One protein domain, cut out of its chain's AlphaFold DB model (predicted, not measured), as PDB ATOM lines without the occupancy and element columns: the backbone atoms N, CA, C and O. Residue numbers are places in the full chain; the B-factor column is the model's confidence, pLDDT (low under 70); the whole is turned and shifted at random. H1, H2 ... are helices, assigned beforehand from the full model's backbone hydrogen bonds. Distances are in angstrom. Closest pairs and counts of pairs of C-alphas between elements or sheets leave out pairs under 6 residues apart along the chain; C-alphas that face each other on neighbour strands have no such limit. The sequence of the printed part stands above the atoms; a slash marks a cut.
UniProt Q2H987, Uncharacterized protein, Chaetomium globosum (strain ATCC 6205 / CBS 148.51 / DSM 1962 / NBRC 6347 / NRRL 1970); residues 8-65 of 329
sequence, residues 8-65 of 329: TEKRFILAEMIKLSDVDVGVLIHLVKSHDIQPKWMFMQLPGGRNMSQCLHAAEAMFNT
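This is residues 8 to 65 of the 329 residues of an uncharacterized protein of Chaetomium globosum (strain ATCC 6205 / CBS 148.51 / DSM 1962 / NBRC 6347 / NRRL 1970) (UniProt Q2H987). An open, drawn-out string of three helices: H1 and H2 lie at one end, across the long axis, and a long link leads from H2 to H3, which lies along that axis at the other end, with residues 57 to 65 sticking out. No helix touches another, and the link turns back on itself in a small loop just before H3. The printed part has 58 residues, with three named helices in the order H1, H2, H3 and no named strand; the class is all helix. The whole is only just loose, close to extended, with a radius of gyration of the C-alphas of 15.2 A and spans of 45 by 21 by 21 A.

H1, residues 8 to 19, begins at C-alpha 8 (46.617, 13.529, -104.800) and is 16.3 A from first to last C-alpha. H2, residues 25 to 34, is 14.1 A long and begins at C-alpha 25 (48.860, -5.193, -119.240). H3, residues 52 to 64, is the longest at 13 residues and 18.2 A, and ends at C-alpha 64 (29.191, 26.707, -132.820).

H1 and H2 are joined by a tight link of 5 residues, yet they are apart, with no C-alpha of the one within 8 A of the other. By the same measure H2 and H3 are apart, and so are H1 and H3. Between H2 and H3, residues 45 to 46 pair with residues 50 to 51, antiparallel, in a stretch too short to be named. In H1, H2 and H3 every O i to N i+4 pair is within hydrogen-bond range.

The C-alphas of Val 27 and Thr 65, the two farthest apart, are 45.2 A apart. The link from H2 to H3, residues 35 to 51, is long, at 17 residues. The printed part has no cut. Its mean pLDDT is 93.7, and no printed residue is under 70.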
ATOM      1  N   THR A   8      46.603  13.276-103.349       92.69
ATOM      2  CA  THR A   8      46.617  13.529-104.800       92.69
ATOM      3  C   THR A   8      48.037  13.417-105.352       92.69
ATOM      4  O   THR A   8      48.242  12.778-106.380       92.69
ATOM      5  N   GLU A   9      49.029  13.960-104.642       94.12
ATOM      6  CA  GLU A   9      50.449  13.858-105.010       94.12
ATOM      7  C   GLU A   9      50.942  12.408-104.922       94.12
ATOM      8  O   GLU A   9      51.567  11.916-105.858       94.12
ATOM      9  N   LYS A  10      50.578  11.674-103.857       94.88
ATOM     10  CA  LYS A  10      50.867  10.230-103.741       94.88
ATOM     11  C   LYS A  10      50.267   9.437-104.905       94.88
ATOM     12  O   LYS A  10      50.955   8.610-105.493       94.88
ATOM     13  N   ARG A  11      49.003   9.699-105.265       92.56
ATOM     14  CA  ARG A  11      48.333   9.055-106.413       92.56
ATOM     15  C   ARG A  11      49.025   9.378-107.735       92.56
ATOM     16  O   ARG A  11      49.169   8.479-108.554       92.56
ATOM     17  N   PHE A  12      49.463  10.623-107.931       92.69
ATOM     18  CA  PHE A  12      50.221  11.022-109.118       92.69
ATOM     19  C   PHE A  12      51.555  10.269-109.209       92.69
ATOM     20  O   PHE A  12      51.830   9.653-110.232       92.69
ATOM     21  N   ILE A  13      52.336  10.235-108.123       95.25
ATOM     22  CA  ILE A  13      53.621   9.518-108.066       95.25
ATOM     23  C   ILE A  13      53.428   8.016-108.326       95.25
ATOM     24  O   ILE A  13      54.149   7.445-109.139       95.25
ATOM     25  N   LEU A  14      52.430   7.379-107.706       95.19
ATOM     26  CA  LEU A  14      52.129   5.958-107.927       95.19
ATOM     27  C   LEU A  14      51.698   5.665-109.374       95.19
ATOM     28  O   LEU A  14      52.145   4.678-109.954       95.19
ATOM     29  N   ALA A  15      50.870   6.524-109.976       93.31
ATOM     30  CA  ALA A  15      50.486   6.392-111.380       93.31
ATOM     31  C   ALA A  15      51.692   6.560-112.320       93.31
ATOM     32  O   ALA A  15      51.822   5.810-113.286       93.31
ATOM     33  N   GLU A  16      52.596   7.493-112.017       95.12
ATOM     34  CA  GLU A  16      53.822   7.723-112.783       95.12
ATOM     35  C   GLU A  16      54.794   6.538-112.667       95.12
ATOM     36  O   GLU A  16      55.323   6.086-113.680       95.12
ATOM     37  N   MET A  17      54.960   5.968-111.466       96.25
ATOM     38  CA  MET A  17      55.746   4.747-111.240       96.25
ATOM     39  C   MET A  17      55.199   3.558-112.038       96.25
ATOM     40  O   MET A  17      55.972   2.878-112.704       96.25
ATOM     41  N   ILE A  18      53.879   3.329-112.016       95.62
ATOM     42  CA  ILE A  18      53.242   2.250-112.790       95.62
ATOM     43  C   ILE A  18      53.455   2.475-114.296       95.62
ATOM     44  O   ILE A  18      53.870   1.559-115.001       95.62
ATOM     45  N   LYS A  19      53.242   3.703-114.785       92.62
ATOM     46  CA  LYS A  19      53.398   4.079-116.202       92.62
ATOM     47  C   LYS A  19      54.838   3.934-116.725       92.62
ATOM     48  O   LYS A  19      55.029   3.785-117.927       92.62
ATOM     49  N   LEU A  20      55.837   4.012-115.844       96.00
ATOM     50  CA  LEU A  20      57.261   3.859-116.165       96.00
ATOM     51  C   LEU A  20      57.813   2.457-115.846       96.00
ATOM     52  O   LEU A  20      59.018   2.245-115.963       96.00
ATOM     53  N   SER A  21      56.959   1.515-115.436       96.50
ATOM     54  CA  SER A  21      57.341   0.140-115.099       96.50
ATOM     55  C   SER A  21      56.920  -0.856-116.180       96.50
ATOM     56  O   SER A  21      55.844  -0.721-116.761       96.50
ATOM     57  N   ASP A  22      57.717  -1.905-116.387       97.44
ATOM     58  CA  ASP A  22      57.429  -3.007-117.323       97.44
ATOM     59  C   ASP A  22      56.363  -3.996-116.785       97.44
ATOM     60  O   ASP A  22      56.472  -5.212-116.948       97.44
ATOM     61  N   VAL A  23      55.335  -3.497-116.087       96.69
ATOM     62  CA  VAL A  23      54.237  -4.320-115.557       96.69
ATOM     63  C   VAL A  23      53.289  -4.710-116.689       96.69
ATOM     64  O   VAL A  23      52.758  -3.855-117.398       96.69
ATOM     65  N   ASP A  24      53.044  -6.013-116.827       97.69
ATOM     66  CA  ASP A  24      52.179  -6.561-117.869       97.69
ATOM     67  C   ASP A  24      50.745  -5.988-117.838       97.69
ATOM     68  O   ASP A  24      50.118  -5.807-116.790       97.69
ATOM     69  N   VAL A  25      50.194  -5.768-119.033       96.38
ATOM     70  CA  VAL A  25      48.860  -5.193-119.240       96.38
ATOM     71  C   VAL A  25      47.760  -6.111-118.695       96.38
ATOM     72  O   VAL A  25      46.754  -5.615-118.190       96.38
ATOM     73  N   GLY A  26      47.943  -7.435-118.723       97.75
ATOM     74  CA  GLY A  26      47.036  -8.394-118.088       97.75
ATOM     75  C   GLY A  26      46.968  -8.224-116.568       97.75
ATOM     76  O   GLY A  26      45.873  -8.235-116.000       97.75
ATOM     77  N   VAL A  27      48.107  -7.969-115.914       97.62
ATOM     78  CA  VAL A  27      48.176  -7.655-114.473       97.62
ATOM     79  C   VAL A  27      47.475  -6.329-114.162       97.62
ATOM     80  O   VAL A  27      46.689  -6.259-113.215       97.62
ATOM     81  N   LEU A  28      47.670  -5.293-114.988       96.69
ATOM     82  CA  LEU A  28      46.968  -4.008-114.836       96.69
ATOM     83  C   LEU A  28      45.447  -4.150-115.032       96.69
ATOM     84  O   LEU A  28      44.667  -3.590-114.260       96.69
ATOM     85  N   ILE A  29      45.004  -4.947-116.011       97.00
ATOM     86  CA  ILE A  29      43.583  -5.270-116.224       97.00
ATOM     87  C   ILE A  29      43.013  -6.045-115.028       97.00
ATOM     88  O   ILE A  29      41.873  -5.792-114.631       97.00
ATOM     89  N   HIS A  30      43.777  -6.968-114.438       97.69
ATOM     90  CA  HIS A  30      43.353  -7.684-113.237       97.69
ATOM     91  C   HIS A  30      43.190  -6.729-112.046       97.69
ATOM     92  O   HIS A  30      42.145  -6.760-111.404       97.69
ATOM     93  N   LEU A  31      44.157  -5.836-111.807       96.38
ATOM     94  CA  LEU A  31      44.108  -4.819-110.747       96.38
ATOM     95  C   LEU A  31      42.882  -3.894-110.875       96.38
ATOM     96  O   LEU A  31      42.204  -3.611-109.888       96.38
ATOM     97  N   VAL A  32      42.571  -3.448-112.097       96.62
ATOM     98  CA  VAL A  32      41.382  -2.625-112.383       96.62
ATOM     99  C   VAL A  32      40.089  -3.379-112.060       96.62
ATOM    100  O   VAL A  32      39.179  -2.798-111.471       96.62
ATOM    101  N   LYS A  33      40.016  -4.674-112.395       97.00
ATOM    102  CA  LYS A  33      38.847  -5.524-112.118       97.00
ATOM    103  C   LYS A  33      38.707  -5.885-110.636       97.00
ATOM    104  O   LYS A  33      37.596  -5.852-110.120       97.00
ATOM    105  N   SER A  34      39.799  -6.214-109.943       97.88
ATOM    106  CA  SER A  34      39.768  -6.685-108.548       97.88
ATOM    107  C   SER A  34      39.421  -5.596-107.530       97.88
ATOM    108  O   SER A  34      39.071  -5.917-106.396       97.88
ATOM    109  N   HIS A  35      39.508  -4.322-107.922       96.69
ATOM    110  CA  HIS A  35      39.188  -3.169-107.075       96.69
ATOM    111  C   HIS A  35      38.076  -2.269-107.644       96.69
ATOM    112  O   HIS A  35      37.916  -1.153-107.158       96.69
ATOM    113  N   ASP A  36      37.338  -2.735-108.664       95.94
ATOM    114  CA  ASP A  36      36.292  -1.976-109.380       95.94
ATOM    115  C   ASP A  36      36.715  -0.527-109.706       95.94
ATOM    116  O   ASP A  36      36.058   0.459-109.363       95.94
ATOM    117  N   ILE A  37      37.894  -0.379-110.325       95.12
ATOM    118  CA  ILE A  37      38.481   0.939-110.589       95.12
ATOM    119  C   ILE A  37      37.741   1.595-111.757       95.12
ATOM    120  O   ILE A  37      38.131   1.449-112.912       95.12
ATOM    121  N   GLN A  38      36.690   2.350-111.443       94.81
ATOM    122  CA  GLN A  38      35.884   3.096-112.412       94.81
ATOM    123  C   GLN A  38      36.668   4.288-113.012       94.81
ATOM    124  O   GLN A  38      36.913   5.284-112.316       94.81
ATOM    125  N   PRO A  39      37.079   4.237-114.297       89.25
ATOM    126  CA  PRO A  39      37.918   5.270-114.901       89.25
ATOM    127  C   PRO A  39      37.121   6.543-115.215       89.25
ATOM    128  O   PRO A  39      36.105   6.531-115.911       89.25
ATOM    129  N   LYS A  40      37.625   7.695-114.759       91.88
ATOM    130  CA  LYS A  40      37.029   9.015-115.030       91.88
ATOM    131  C   LYS A  40      37.415   9.538-116.422       91.88
ATOM    132  O   LYS A  40      38.099  10.554-116.525       91.88
ATOM    133  N   TRP A  41      36.965   8.858-117.482       89.75
ATOM    134  CA  TRP A  41      37.325   9.112-118.892       89.75
ATOM    135  C   TRP A  41      37.384  10.598-119.288       89.75
ATOM    136  O   TRP A  41      38.360  11.031-119.895       89.75
ATOM    137  N   MET A  42      36.386  11.396-118.888       92.38
ATOM    138  CA  MET A  42      36.292  12.833-119.202       92.38
ATOM    139  C   MET A  42      37.493  13.660-118.717       92.38
ATOM    140  O   MET A  42      37.877  14.631-119.366       92.38
ATOM    141  N   PHE A  43      38.094  13.252-117.597       91.19
ATOM    142  CA  PHE A  43      39.231  13.909-116.948       91.19
ATOM    143  C   PHE A  43      40.560  13.178-117.187       91.19
ATOM    144  O   PHE A  43      41.607  13.675-116.776       91.19
ATOM    145  N   MET A  44      40.535  12.005-117.827       90.94
ATOM    146  CA  MET A  44      41.735  11.214-118.078       90.94
ATOM    147  C   MET A  44      42.652  11.937-119.068       90.94
ATOM    148  O   MET A  44      42.201  12.460-120.090       90.94
ATOM    149  N   GLN A  45      43.947  11.972-118.756       90.75
ATOM    150  CA  GLN A  45      44.934  12.667-119.570       90.75
ATOM    151  C   GLN A  45      45.233  11.867-120.846       90.75
ATOM    152  O   GLN A  45      45.796  10.775-120.794       90.75
ATOM    153  N   LEU A  46      44.864  12.427-121.994       88.81
ATOM    154  CA  LEU A  46      45.226  11.930-123.316       88.81
ATOM    155  C   LEU A  46      46.676  12.339-123.659       88.81
ATOM    156  O   LEU A  46      47.189  13.327-123.111       88.81
ATOM    157  N   PRO A  47      47.344  11.634-124.594       87.44
ATOM    158  CA  PRO A  47      48.634  12.058-125.133       87.44
ATOM    159  C   PRO A  47      48.607  13.522-125.601       87.44
ATOM    160  O   PRO A  47      47.645  13.972-126.222       87.44
ATOM    161  N   GLY A  48      49.660  14.279-125.286       86.75
ATOM    162  CA  GLY A  48      49.725  15.719-125.573       86.75
ATOM    163  C   GLY A  48      49.080  16.634-124.521       86.75
ATOM    164  O   GLY A  48      48.928  17.824-124.781       86.75
ATOM    165  N   GLY A  49      48.716  16.122-123.338       90.38
ATOM    166  CA  GLY A  49      48.362  16.959-122.180       90.38
ATOM    167  C   GLY A  49      46.949  17.555-122.205       90.38
ATOM    168  O   GLY A  49      46.659  18.478-121.447       90.38
ATOM    169  N   ARG A  50      46.049  17.017-123.037       93.06
ATOM    170  CA  ARG A  50      44.612  17.359-123.040       93.06
ATOM    171  C   ARG A  50      43.779  16.249-122.402       93.06
ATOM    172  O   ARG A  50      44.255  15.121-122.303       93.06
ATOM    173  N   ASN A  51      42.564  16.539-121.954       95.88
ATOM    174  CA  ASN A  51      41.589  15.525-121.529       95.88
ATOM    175  C   ASN A  51      40.367  15.497-122.465       95.88
ATOM    176  O   ASN A  51      40.204  16.377-123.312       95.88
ATOM    177  N   MET A  52      39.514  14.477-122.339       92.62
ATOM    178  CA  MET A  52      38.390  14.299-123.265       92.62
ATOM    179  C   MET A  52      37.348  15.430-123.167       92.62
ATOM    180  O   MET A  52      36.822  15.850-124.194       92.62
ATOM    181  N   SER A  53      37.107  15.995-121.976       95.25
ATOM    182  CA  SER A  53      36.247  17.183-121.814       95.25
ATOM    183  C   SER A  53      36.766  18.384-122.617       95.25
ATOM    184  O   SER A  53      35.999  19.009-123.344       95.25
ATOM    185  N   GLN A  54      38.073  18.663-122.576       95.56
ATOM    186  CA  GLN A  54      38.688  19.735-123.370       95.56
ATOM    187  C   GLN A  54      38.582  19.478-124.880       95.56
ATOM    188  O   GLN A  54      38.379  20.419-125.645       95.56
ATOM    189  N   CYS A  55      38.705  18.222-125.321       91.44
ATOM    190  CA  CYS A  55      38.515  17.846-126.724       91.44
ATOM    191  C   CYS A  55      37.068  18.068-127.196       91.44
ATOM    192  O   CYS A  55      36.871  18.595-128.289       91.44
ATOM    193  N   LEU A  56      36.076  17.722-126.369       94.06
ATOM    194  CA  LEU A  56      34.657  17.936-126.668       94.06
ATOM    195  C   LEU A  56      34.309  19.429-126.717       94.06
ATOM    196  O   LEU A  56      33.803  19.890-127.735       94.06
ATOM    197  N   HIS A  57      34.709  20.214-125.710       95.19
ATOM    198  CA  HIS A  57      34.480  21.667-125.698       95.19
ATOM    199  C   HIS A  57      35.156  22.370-126.896       95.19
ATOM    200  O   HIS A  57      34.629  23.344-127.429       95.19
ATOM    201  N   ALA A  58      36.321  21.885-127.348       93.06
ATOM    202  CA  ALA A  58      36.989  22.413-128.539       93.06
ATOM    203  C   ALA A  58      36.234  22.072-129.838       93.06
ATOM    204  O   ALA A  58      36.137  22.923-130.721       93.06
ATOM    205  N   ALA A  59      35.672  20.865-129.951       93.44
ATOM    206  CA  ALA A  59      34.824  20.487-131.081       93.44
ATOM    207  C   ALA A  59      33.516  21.297-131.094       93.44
ATOM    208  O   ALA A  59      33.162  21.872-132.121       93.44
ATOM    209  N   GLU A  60      32.845  21.421-129.947       94.69
ATOM    210  CA  GLU A  60      31.665  22.274-129.770       94.69
ATOM    211  C   GLU A  60      31.951  23.723-130.173       94.69
ATOM    212  O   GLU A  60      31.156  24.321-130.893       94.69
ATOM    213  N   ALA A  61      33.100  24.284-129.780       93.81
ATOM    214  CA  ALA A  61      33.503  25.619-130.213       93.81
ATOM    215  C   ALA A  61      33.632  25.710-131.744       93.81
ATOM    216  O   ALA A  61      33.095  26.643-132.329       93.81
ATOM    217  N   MET A  62      34.268  24.733-132.403       90.75
ATOM    218  CA  MET A  62      34.428  24.716-133.867       90.75
ATOM    219  C   MET A  62      33.099  24.605-134.632       90.75
ATOM    220  O   MET A  62      32.973  25.192-135.706       90.75
ATOM    221  N   PHE A  63      32.112  23.873-134.105       89.75
ATOM    222  CA  PHE A  63      30.788  23.757-134.733       89.75
ATOM    223  C   PHE A  63      29.860  24.938-134.411       89.75
ATOM    224  O   PHE A  63      29.024  25.288-135.242       89.75
ATOM    225  N   ASN A  64      30.015  25.571-133.244       88.88
ATOM    226  CA  ASN A  64      29.191  26.707-132.820       88.88
ATOM    227  C   ASN A  64      29.755  28.076-133.236       88.88
ATOM    228  O   ASN A  64      29.007  29.054-133.226       88.88
ATOM    229  N   THR A  65      31.036  28.194-133.613       80.81
ATOM    230  CA  THR A  65      31.552  29.431-134.222       80.81
ATOM    231  C   THR A  65      30.853  29.690-135.557       80.81
ATOM    232  O   THR A  65      31.006  28.875-136.470       80.81
TER     233      THR A  65